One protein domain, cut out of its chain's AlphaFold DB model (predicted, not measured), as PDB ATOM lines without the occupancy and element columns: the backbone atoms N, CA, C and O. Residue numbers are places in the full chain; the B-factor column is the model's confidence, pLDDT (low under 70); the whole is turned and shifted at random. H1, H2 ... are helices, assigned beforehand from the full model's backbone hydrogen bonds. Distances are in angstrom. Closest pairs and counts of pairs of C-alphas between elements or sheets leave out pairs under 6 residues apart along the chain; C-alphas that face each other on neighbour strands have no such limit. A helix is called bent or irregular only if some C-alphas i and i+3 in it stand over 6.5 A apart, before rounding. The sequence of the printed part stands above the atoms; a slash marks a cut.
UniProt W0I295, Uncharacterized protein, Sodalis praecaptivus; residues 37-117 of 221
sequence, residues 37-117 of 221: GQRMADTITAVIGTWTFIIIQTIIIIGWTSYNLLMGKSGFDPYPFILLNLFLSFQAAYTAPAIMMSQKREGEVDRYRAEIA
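AT A GLANCE: This is residues 37 to 117 of the 221 residues of an uncharacterized protein of Sodalis praecaptivus (UniProt W0I295). Two long helices, H2 and H3, run back past each other with an open gap between them, joined by a loop at one end of each, and the shorter helix H1, linked to the other end of H2, crosses H3 partway along its length at residues 98 to 102, making a loose, narrow frame. Residues 104 to 117 of H3 stick out past H1 as an arm. The printed part has 81 residues, with three named helices in the order H1, H2, H3 and no named strand; its class is all helix. It is extended, with a radius of gyration of the C-alphas of 18.6 A and spans of 64 by 21 by 18 A.

HOW THE PARTS SIT: H1, residues 37 to 48, touches H3, residues 82 to 117, with residues 41 to 45 alone meeting 98 to 102. Their closest C-alphas, of Thr 45 and Ile 99, are 6.5 A apart, and their lines are only just about perpendicular, at 71 degrees. H1 and H2, residues 51 to 74, are close but not clearly touching; their closest C-alphas, of Val 47 and Phe 53, are 6.6 A apart. These two stand about perpendicular, at 77 degrees. H2 and H3 are only just apart, at 8.1 A. Every O i to N i+4 pair is within hydrogen-bond range in H1, against 18 of 20 in H2 and 30 of 32 in H3.

IN THESE COORDINATES: H1 begins at C-alpha 37 (-18.465, 40.162, -2.696) and is 16.2 A long. H2 is 34.5 A long, with a kink of 38 degrees near residue 68, and is irregular: C-alphas 70 and 73 are 9.3 A apart. H3 is 52.3 A long and ends at C-alpha 117 (-22.678, 45.905, 27.396). It is neither bent nor irregular, but only just: C-alphas 93 and 96 are 6.1 A apart.

THE WHOLE: The two C-alphas farthest apart, of Lys 73 and Ile 116, are 64.7 A apart. The printed part has no cut; the link from H1 to H2 is tight and that from H2 to H3 short. The mean pLDDT of the printed part is 77.1, and 15 residues are under 70, among them residues 73 to 76 and 78 to 80.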
ATOM      1  N   GLY A  37     -18.967  41.437  -3.215       73.88
ATOM      2  CA  GLY A  37     -18.465  40.162  -2.696       73.88
ATOM      3  C   GLY A  37     -18.973  39.834  -1.289       73.88
ATOM      4  O   GLY A  37     -19.359  38.700  -1.030       73.88
ATOM      5  N   GLN A  38     -19.062  40.827  -0.398       68.69
ATOM      6  CA  GLN A  38     -19.615  40.629   0.946       68.69
ATOM      7  C   GLN A  38     -21.111  40.299   0.906       68.69
ATOM      8  O   GLN A  38     -21.561  39.428   1.640       68.69
ATOM      9  N   ARG A  39     -21.884  40.943   0.019       73.62
ATOM     10  CA  ARG A  39     -23.320  40.652  -0.140       73.62
ATOM     11  C   ARG A  39     -23.562  39.244  -0.684       73.62
ATOM     12  O   ARG A  39     -24.476  38.563  -0.223       73.62
ATOM     13  N   MET A  40     -22.746  38.810  -1.645       70.06
ATOM     14  CA  MET A  40     -22.812  37.452  -2.187       70.06
ATOM     15  C   MET A  40     -22.435  36.414  -1.131       70.06
ATOM     16  O   MET A  40     -23.190  35.465  -0.943       70.06
ATOM     17  N   ALA A  41     -21.343  36.624  -0.391       69.25
ATOM     18  CA  ALA A  41     -20.929  35.728   0.690       69.25
ATOM     19  C   ALA A  41     -22.010  35.592   1.775       69.25
ATOM     20  O   ALA A  41     -22.354  34.478   2.155       69.25
ATOM     21  N   ASP A  42     -22.616  36.703   2.205       68.75
ATOM     22  CA  ASP A  42     -23.696  36.695   3.201       68.75
ATOM     23  C   ASP A  42     -24.935  35.933   2.709       68.75
ATOM     24  O   ASP A  42     -25.547  35.173   3.458       68.75
ATOM     25  N   THR A  43     -25.288  36.104   1.430       70.00
ATOM     26  CA  THR A  43     -26.426  35.406   0.814       70.00
ATOM     27  C   THR A  43     -26.150  33.908   0.698       70.00
ATOM     28  O   THR A  43     -27.000  33.096   1.054       70.00
ATOM     29  N   ILE A  44     -24.949  33.532   0.254       68.12
ATOM     30  CA  ILE A  44     -24.521  32.135   0.130       68.12
ATOM     31  C   ILE A  44     -24.516  31.460   1.507       68.12
ATOM     32  O   ILE A  44     -25.100  30.392   1.659       68.12
ATOM     33  N   THR A  45     -23.955  32.101   2.533       69.56
ATOM     34  CA  THR A  45     -23.954  31.571   3.905       69.56
ATOM     35  C   THR A  45     -25.371  31.440   4.472       69.56
ATOM     36  O   THR A  45     -25.686  30.437   5.117       69.56
ATOM     37  N   ALA A  46     -26.258  32.406   4.205       71.56
ATOM     38  CA  ALA A  46     -27.656  32.329   4.625       71.56
ATOM     39  C   ALA A  46     -28.392  31.143   3.970       71.56
ATOM     40  O   ALA A  46     -29.144  30.434   4.646       71.56
ATOM     41  N   VAL A  47     -28.137  30.881   2.684       69.00
ATOM     42  CA  VAL A  47     -28.725  29.747   1.952       69.00
ATOM     43  C   VAL A  47     -28.149  28.411   2.433       69.00
ATOM     44  O   VAL A  47     -28.923  27.512   2.760       69.00
ATOM     45  N   ILE A  48     -26.822  28.290   2.565       72.25
ATOM     46  CA  ILE A  48     -26.139  27.061   3.022       72.25
ATOM     47  C   ILE A  48     -26.578  26.667   4.440       72.25
ATOM     48  O   ILE A  48     -26.664  25.483   4.758       72.25
ATOM     49  N   GLY A  49     -26.904  27.638   5.296       67.00
ATOM     50  CA  GLY A  49     -27.363  27.380   6.661       67.00
ATOM     51  C   GLY A  49     -28.826  26.943   6.795       67.00
ATOM     52  O   GLY A  49     -29.295  26.779   7.921       67.00
ATOM     53  N   THR A  50     -29.589  26.808   5.708       77.94
ATOM     54  CA  THR A  50     -31.030  26.514   5.782       77.94
ATOM     55  C   THR A  50     -31.318  25.026   5.571       77.94
ATOM     56  O   THR A  50     -30.768  24.393   4.675       77.94
ATOM     57  N   TRP A  51     -32.244  24.463   6.358       75.12
ATOM     58  CA  TRP A  51     -32.676  23.059   6.249       75.12
ATOM     59  C   TRP A  51     -33.198  22.680   4.852       75.12
ATOM     60  O   TRP A  51     -33.038  21.544   4.415       75.12
ATOM     61  N   THR A  52     -33.780  23.634   4.123       77.44
ATOM     62  CA  THR A  52     -34.285  23.430   2.759       77.44
ATOM     63  C   THR A  52     -33.173  23.162   1.743       77.44
ATOM     64  O   THR A  52     -33.369  22.345   0.846       77.44
ATOM     65  N   PHE A  53     -31.996  23.780   1.896       80.12
ATOM     66  CA  PHE A  53     -30.851  23.554   1.009       80.12
ATOM     67  C   PHE A  53     -30.362  22.106   1.092       80.12
ATOM     68  O   PHE A  53     -30.114  21.472   0.067       80.12
ATOM     69  N   ILE A  54     -30.303  21.558   2.308       82.25
ATOM     70  CA  ILE A  54     -29.876  20.177   2.546       82.25
ATOM     71  C   ILE A  54     -30.821  19.196   1.846       82.25
ATOM     72  O   ILE A  54     -30.360  18.304   1.139       82.25
ATOM     73  N   ILE A  55     -32.135  19.395   1.980       84.19
ATOM     74  CA  ILE A  55     -33.148  18.534   1.353       84.19
ATOM     75  C   ILE A  55     -33.013  18.553  -0.175       84.19
ATOM     76  O   ILE A  55     -32.973  17.495  -0.801       84.19
ATOM     77  N   ILE A  56     -32.894  19.741  -0.775       86.69
ATOM     78  CA  ILE A  56     -32.731  19.890  -2.228       86.69
ATOM     79  C   ILE A  56     -31.445  19.199  -2.701       86.69
ATOM     80  O   ILE A  56     -31.482  18.426  -3.656       86.69
ATOM     81  N   GLN A  57     -30.324  19.411  -2.008       84.19
ATOM     82  CA  GLN A  57     -29.044  18.787  -2.344       84.19
ATOM     83  C   GLN A  57     -29.114  17.255  -2.261       84.19
ATOM     84  O   GLN A  57     -28.588  16.564  -3.131       84.19
ATOM     85  N   THR A  58     -29.787  16.708  -1.244       85.38
ATOM     86  CA  THR A  58     -29.996  15.260  -1.111       85.38
ATOM     87  C   THR A  58     -30.842  14.702  -2.255       85.38
ATOM     88  O   THR A  58     -30.482  13.670  -2.817       85.38
ATOM     89  N   ILE A  59     -31.916  15.392  -2.656       89.38
ATOM     90  CA  ILE A  59     -32.752  14.984  -3.796       89.38
ATOM     91  C   ILE A  59     -31.942  14.981  -5.094       89.38
ATOM     92  O   ILE A  59     -32.056  14.038  -5.872       89.38
ATOM     93  N   ILE A  60     -31.096  15.991  -5.316       87.62
ATOM     94  CA  ILE A  60     -30.232  16.065  -6.502       87.62
ATOM     95  C   ILE A  60     -29.255  14.887  -6.537       87.62
ATOM     96  O   ILE A  60     -29.127  14.242  -7.574       87.62
ATOM     97  N   ILE A  61     -28.599  14.574  -5.415       86.06
ATOM     98  CA  ILE A  61     -27.656  13.449  -5.333       86.06
ATOM     99  C   ILE A  61     -28.379  12.129  -5.613       86.06
ATOM    100  O   ILE A  61     -27.937  11.364  -6.464       86.06
ATOM    101  N   ILE A  62     -29.515  11.884  -4.952       84.81
ATOM    102  CA  ILE A  62     -30.305  10.663  -5.154       84.81
ATOM    103  C   ILE A  62     -30.779  10.570  -6.607       84.81
ATOM    104  O   ILE A  62     -30.600   9.533  -7.234       84.81
ATOM    105  N   GLY A  63     -31.319  11.656  -7.165       88.56
ATOM    106  CA  GLY A  63     -31.772  11.708  -8.553       88.56
ATOM    107  C   GLY A  63     -30.647  11.424  -9.548       88.56
ATOM    108  O   GLY A  63     -30.832  10.634 -10.471       88.56
ATOM    109  N   TRP A  64     -29.460  11.996  -9.329       84.19
ATOM    110  CA  TRP A  64     -28.285  11.776 -10.174       84.19
ATOM    111  C   TRP A  64     -27.770  10.336 -10.094       84.19
ATOM    112  O   TRP A  64     -27.465   9.722 -11.120       84.19
ATOM    113  N   THR A  65     -27.698   9.775  -8.883       82.06
ATOM    114  CA  THR A  65     -27.304   8.378  -8.668       82.06
ATOM    115  C   THR A  65     -28.318   7.422  -9.294       82.06
ATOM    116  O   THR A  65     -27.914   6.512 -10.013       82.06
ATOM    117  N   SER A  66     -29.621   7.638  -9.091       83.06
ATOM    118  CA  SER A  66     -30.683   6.819  -9.688       83.06
ATOM    119  C   SER A  66     -30.673   6.889 -11.215       83.06
ATOM    120  O   SER A  66     -30.784   5.853 -11.865       83.06
ATOM    121  N   TYR A  67     -30.476   8.076 -11.795       84.44
ATOM    122  CA  TYR A  67     -30.369   8.252 -13.245       84.44
ATOM    123  C   TYR A  67     -29.190   7.466 -13.840       84.44
ATOM    124  O   TYR A  67     -29.367   6.724 -14.807       84.44
ATOM    125  N   ASN A  68     -28.002   7.556 -13.230       81.38
ATOM    126  CA  ASN A  68     -26.832   6.817 -13.712       81.38
ATOM    127  C   ASN A  68     -26.956   5.301 -13.489       81.38
ATOM    128  O   ASN A  68     -26.521   4.529 -14.343       81.38
ATOM    129  N   LEU A  69     -27.605   4.854 -12.404       76.88
ATOM    130  CA  LEU A  69     -27.899   3.430 -12.191       76.88
ATOM    131  C   LEU A  69     -28.818   2.861 -13.280       76.88
ATOM    132  O   LEU A  69     -28.582   1.751 -13.752       76.88
ATOM    133  N   LEU A  70     -29.843   3.616 -13.690       79.38
ATOM    134  CA  LEU A  70     -30.800   3.193 -14.719       79.38
ATOM    135  C   LEU A  70     -30.170   3.122 -16.118       79.38
ATOM    136  O   LEU A  70     -30.552   2.266 -16.913       79.38
ATOM    137  N   MET A  71     -29.193   3.984 -16.422       77.38
ATOM    138  CA  MET A  71     -28.470   3.964 -17.703       77.38
ATOM    139  C   MET A  71     -27.312   2.951 -17.762       77.38
ATOM    140  O   MET A  71     -26.831   2.624 -18.853       77.38
ATOM    141  N   GLY A  72     -26.854   2.426 -16.620       70.88
ATOM    142  CA  GLY A  72     -25.826   1.387 -16.558       70.88
ATOM    143  C   GLY A  72     -24.520   1.784 -17.263       70.88
ATOM    144  O   GLY A  72     -23.906   2.796 -16.938       70.88
ATOM    145  N   LYS A  73     -24.074   0.983 -18.245       62.91
ATOM    146  CA  LYS A  73     -22.808   1.192 -18.987       62.91
ATOM    147  C   LYS A  73     -22.836   2.346 -19.998       62.91
ATOM    148  O   LYS A  73     -21.775   2.743 -20.462       62.91
ATOM    149  N   SER A  74     -24.018   2.855 -20.346       68.12
ATOM    150  CA  SER A  74     -24.177   4.031 -21.217       68.12
ATOM    151  C   SER A  74     -24.441   5.312 -20.417       68.12
ATOM    152  O   SER A  74     -24.774   6.344 -21.001       68.12
ATOM    153  N   GLY A  75     -24.339   5.234 -19.087       66.69
ATOM    154  CA  GLY A  75     -24.473   6.375 -18.195       66.69
ATOM    155  C   GLY A  75     -23.365   7.397 -18.420       66.69
ATOM    156  O   GLY A  75     -22.236   7.050 -18.763       66.69
ATOM    157  N   PHE A  76     -23.705   8.665 -18.207       69.19
ATOM    158  CA  PHE A  76     -22.776   9.787 -18.317       69.19
ATOM    159  C   PHE A  76     -21.643   9.703 -17.272       69.19
ATOM    160  O   PHE A  76     -20.545  10.190 -17.525       69.19
ATOM    161  N   ASP A  77     -21.899   9.056 -16.125       73.44
ATOM    162  CA  ASP A  77     -20.932   8.792 -15.051       73.44
ATOM    163  C   ASP A  77     -21.098   7.348 -14.511       73.44
ATOM    164  O   ASP A  77     -21.850   7.120 -13.555       73.44
ATOM    165  N   PRO A  78     -20.470   6.339 -15.152       67.62
ATOM    166  CA  PRO A  78     -20.485   4.955 -14.685       67.62
ATOM    167  C   PRO A  78     -19.794   4.811 -13.324       67.62
ATOM    168  O   PRO A  78     -18.879   5.559 -12.986       67.62
ATOM    169  N   TYR A  79     -20.187   3.801 -12.549       59.25
ATOM    170  CA  TYR A  79     -19.530   3.473 -11.280       59.25
ATOM    171  C   TYR A  79     -18.000   3.345 -11.467       59.25
ATOM    172  O   TYR A  79     -17.593   2.566 -12.335       59.25
ATOM    173  N   PRO A  80     -17.137   4.031 -10.684       63.69
ATOM    174  CA  PRO A  80     -17.383   4.833  -9.478       63.69
ATOM    175  C   PRO A  80     -17.537   6.339  -9.783       63.69
ATOM    176  O   PRO A  80     -16.569   6.974 -10.183       63.69
ATOM    177  N   PHE A  81     -18.724   6.907  -9.532       76.62
ATOM    178  CA  PHE A  81     -19.144   8.280  -9.881       76.62
ATOM    179  C   PHE A  81     -18.068   9.372  -9.675       76.62
ATOM    180  O   PHE A  81     -17.965   9.971  -8.595       76.62
ATOM    181  N   ILE A  82     -17.247   9.638 -10.694       80.56
ATOM    182  CA  ILE A  82     -16.040  10.469 -10.556       80.56
ATOM    183  C   ILE A  82     -16.401  11.950 -10.501       80.56
ATOM    184  O   ILE A  82     -15.828  12.709  -9.716       80.56
ATOM    185  N   LEU A  83     -17.399  12.354 -11.287       80.94
ATOM    186  CA  LEU A  83     -17.838  13.743 -11.374       80.94
ATOM    187  C   LEU A  83     -18.553  14.162 -10.092       80.94
ATOM    188  O   LEU A  83     -18.313  15.256  -9.576       80.94
ATOM    189  N   LEU A  84     -19.383  13.272  -9.542       81.75
ATOM    190  CA  LEU A  84     -20.102  13.534  -8.298       81.75
ATOM    191  C   LEU A  84     -19.137  13.666  -7.111       81.75
ATOM    192  O   LEU A  84     -19.266  14.590  -6.309       81.75
ATOM    193  N   ASN A  85     -18.122  12.801  -7.036       82.12
ATOM    194  CA  ASN A  85     -17.088  12.901  -6.006       82.12
ATOM    195  C   ASN A  85     -16.253  14.180  -6.135       82.12
ATOM    196  O   ASN A  85     -15.969  14.833  -5.126       82.12
ATOM    197  N   LEU A  86     -15.884  14.571  -7.359       83.19
ATOM    198  CA  LEU A  86     -15.148  15.810  -7.605       83.19
ATOM    199  C   LEU A  86     -15.960  17.031  -7.153       83.19
ATOM    200  O   LEU A  86     -15.436  17.898  -6.450       83.19
ATOM    201  N   PHE A  87     -17.247  17.072  -7.504       84.88
ATOM    202  CA  PHE A  87     -18.137  18.169  -7.141       84.88
ATOM    203  C   PHE A  87     -18.314  18.288  -5.624       84.88
ATOM    204  O   PHE A  87     -18.153  19.376  -5.073       84.88
ATOM    205  N   LEU A  88     -18.565  17.174  -4.931       82.69
ATOM    206  CA  LEU A  88     -18.706  17.163  -3.472       82.69
ATOM    207  C   LEU A  88     -17.414  17.593  -2.762       82.69
ATOM    208  O   LEU A  88     -17.465  18.330  -1.775       82.69
ATOM    209  N   SER A  89     -16.257  17.191  -3.289       85.38
ATOM    210  CA  SER A  89     -14.949  17.574  -2.743       85.38
ATOM    211  C   SER A  89     -14.690  19.072  -2.903       85.38
ATOM    212  O   SER A  89     -14.284  19.747  -1.955       85.38
ATOM    213  N   PHE A  90     -14.989  19.620  -4.083       84.06
ATOM    214  CA  PHE A  90     -14.894  21.054  -4.336       84.06
ATOM    215  C   PHE A  90     -15.869  21.858  -3.465       84.06
ATOM    216  O   PHE A  90     -15.486  22.862  -2.860       84.06
ATOM    217  N   GLN A  91     -17.113  21.392  -3.345       84.69
ATOM    218  CA  GLN A  91     -18.130  22.018  -2.507       84.69
ATOM    219  C   GLN A  91     -17.665  22.104  -1.048       84.69
ATOM    220  O   GLN A  91     -17.757  23.173  -0.440       84.69
ATOM    221  N   ALA A  92     -17.108  21.023  -0.494       82.88
ATOM    222  CA  ALA A  92     -16.553  21.020   0.858       82.88
ATOM    223  C   ALA A  92     -15.387  22.016   1.007       82.88
ATOM    224  O   ALA A  92     -15.362  22.798   1.962       82.88
ATOM    225  N   ALA A  93     -14.468  22.044   0.035       85.31
ATOM    226  CA  ALA A  93     -13.313  22.939   0.042       85.31
ATOM    227  C   ALA A  93     -13.704  24.427   0.010       85.31
ATOM    228  O   ALA A  93     -13.092  25.233   0.706       85.31
ATOM    229  N   TYR A  94     -14.737  24.800  -0.753       81.62
ATOM    230  CA  TYR A  94     -15.206  26.189  -0.842       81.62
ATOM    231  C   TYR A  94     -16.065  26.617   0.359       81.62
ATOM    232  O   TYR A  94     -16.068  27.786   0.755       81.62
ATOM    233  N   THR A  95     -16.774  25.672   0.974       79.94
ATOM    234  CA  THR A  95     -17.690  25.962   2.084       79.94
ATOM    235  C   THR A  95     -16.941  26.425   3.339       79.94
ATOM    236  O   THR A  95     -17.372  27.379   3.986       79.94
ATOM    237  N   ALA A  96     -15.795  25.820   3.673       80.00
ATOM    238  CA  ALA A  96     -15.044  26.172   4.883       80.00
ATOM    239  C   ALA A  96     -14.535  27.637   4.901       80.00
ATOM    240  O   ALA A  96     -14.793  28.337   5.885       80.00
ATOM    241  N   PRO A  97     -13.898  28.168   3.835       76.56
ATOM    242  CA  PRO A  97     -13.524  29.580   3.754       76.56
ATOM    243  C   PRO A  97     -14.721  30.533   3.763       76.56
ATOM    244  O   PRO A  97     -14.658  31.570   4.421       76.56
ATOM    245  N   ALA A  98     -15.813  30.194   3.068       73.62
ATOM    246  CA  ALA A  98     -17.015  31.028   3.024       73.62
ATOM    247  C   ALA A  98     -17.647  31.179   4.418       73.62
ATOM    248  O   ALA A  98     -17.943  32.293   4.862       73.62
ATOM    249  N   ILE A  99     -17.756  30.068   5.153       79.06
ATOM    250  CA  ILE A  99     -18.197  30.071   6.549       79.06
ATOM    251  C   ILE A  99     -17.226  30.898   7.402       79.06
ATOM    252  O   ILE A  99     -17.667  31.797   8.119       79.06
ATOM    253  N   MET A 100     -15.913  30.676   7.283       78.38
ATOM    254  CA  MET A 100     -14.908  31.384   8.089       78.38
ATOM    255  C   MET A 100     -14.923  32.906   7.860       78.38
ATOM    256  O   MET A 100     -14.793  33.676   8.812       78.38
ATOM    257  N   MET A 101     -15.135  33.362   6.619       72.38
ATOM    258  CA  MET A 101     -15.260  34.792   6.312       72.38
ATOM    259  C   MET A 101     -16.507  35.415   6.947       72.38
ATOM    260  O   MET A 101     -16.424  36.521   7.484       72.38
ATOM    261  N   SER A 102     -17.643  34.711   6.930       71.56
ATOM    262  CA  SER A 102     -18.872  35.199   7.572       71.56
ATOM    263  C   SER A 102     -18.741  35.265   9.100       71.56
ATOM    264  O   SER A 102     -19.110  36.269   9.710       71.56
ATOM    265  N   GLN A 103     -18.099  34.259   9.704       70.56
ATOM    266  CA  GLN A 103     -17.877  34.181  11.150       70.56
ATOM    267  C   GLN A 103     -16.934  35.270  11.666       70.56
ATOM    268  O   GLN A 103     -17.202  35.866  12.709       70.56
ATOM    269  N   LYS A 104     -15.844  35.569  10.944       72.44
ATOM    270  CA  LYS A 104     -14.877  36.602  11.354       72.44
ATOM    271  C   LYS A 104     -15.552  37.965  11.541       72.44
ATOM    272  O   LYS A 104     -15.251  38.676  12.496       72.44
ATOM    273  N   ARG A 105     -16.490  38.310  10.654       69.69
ATOM    274  CA  ARG A 105     -17.180  39.605  10.671       69.69
ATOM    275  C   ARG A 105     -18.222  39.703  11.785       69.69
ATOM    276  O   ARG A 105     -18.303  40.731  12.450       69.69
ATOM    277  N   GLU A 106     -19.011  38.653  11.997       71.25
ATOM    278  CA  GLU A 106     -19.990  38.626  13.091       71.25
ATOM    279  C   GLU A 106     -19.298  38.638  14.459       71.25
ATOM    280  O   GLU A 106     -19.711  39.379  15.347       71.25
ATOM    281  N   GLY A 107     -18.175  37.924  14.595       76.81
ATOM    282  CA  GLY A 107     -17.401  37.876  15.836       76.81
ATOM    283  C   GLY A 107     -16.806  39.222  16.261       76.81
ATOM    284  O   GLY A 107     -16.791  39.532  17.451       76.81
ATOM    285  N   GLU A 108     -16.343  40.051  15.321       76.56
ATOM    286  CA  GLU A 108     -15.821  41.390  15.641       76.56
ATOM    287  C   GLU A 108     -16.926  42.344  16.115       76.56
ATOM    288  O   GLU A 108     -16.755  43.034  17.125       76.56
ATOM    289  N   VAL A 109     -18.080  42.329  15.439       75.12
ATOM    290  CA  VAL A 109     -19.262  43.114  15.831       75.12
ATOM    291  C   VAL A 109     -19.782  42.662  17.195       75.12
ATOM    292  O   VAL A 109     -20.075  43.491  18.060       75.12
ATOM    293  N   ASP A 110     -19.851  41.352  17.422       77.50
ATOM    294  CA  ASP A 110     -20.285  40.787  18.694       77.50
ATOM    295  C   ASP A 110     -19.298  41.075  19.826       77.50
ATOM    296  O   ASP A 110     -19.732  41.308  20.955       77.50
ATOM    297  N   ARG A 111     -17.988  41.131  19.556       78.62
ATOM    298  CA  ARG A 111     -16.983  41.527  20.554       78.62
ATOM    299  C   ARG A 111     -17.181  42.974  21.002       78.62
ATOM    300  O   ARG A 111     -17.184  43.237  22.201       78.62
ATOM    301  N   TYR A 112     -17.384  43.891  20.057       77.50
ATOM    302  CA  TYR A 112     -17.623  45.302  20.367       77.50
ATOM    303  C   TYR A 112     -18.915  45.494  21.176       77.50
ATOM    304  O   TYR A 112     -18.927  46.173  22.204       77.50
ATOM    305  N   ARG A 113     -19.997  44.811  20.782       76.44
ATOM    306  CA  ARG A 113     -21.262  44.805  21.537       76.44
ATOM    307  C   ARG A 113     -21.095  44.261  22.957       76.44
ATOM    308  O   ARG A 113     -21.674  44.820  23.889       76.44
ATOM    309  N   ALA A 114     -20.295  43.209  23.135       80.31
ATOM    310  CA  ALA A 114     -20.011  42.643  24.452       80.31
ATOM    311  C   ALA A 114     -19.281  43.641  25.364       80.31
ATOM    312  O   ALA A 114     -19.609  43.754  26.547       80.31
ATOM    313  N   GLU A 115     -18.309  44.372  24.816       81.81
ATOM    314  CA  GLU A 115     -17.532  45.369  25.554       81.81
ATOM    315  C   GLU A 115     -18.411  46.531  26.030       81.81
ATOM    316  O   GLU A 115     -18.404  46.870  27.215       81.81
ATOM    317  N   ILE A 116     -19.254  47.075  25.148       81.00
ATOM    318  CA  ILE A 116     -20.202  48.137  25.511       81.00
ATOM    319  C   ILE A 116     -21.179  47.660  26.581       81.00
ATOM    320  O   ILE A 116     -21.377  48.350  27.583       81.00
ATOM    321  N   ALA A 117     -21.759  46.470  26.412       81.06
ATOM    322  CA  ALA A 117     -22.678  45.905  27.396       81.06
ATOM    323  C   ALA A 117     -22.013  45.749  28.776       81.06
ATOM    324  O   ALA A 117     -22.628  46.050  29.801       81.06
TER     325      ALA A 117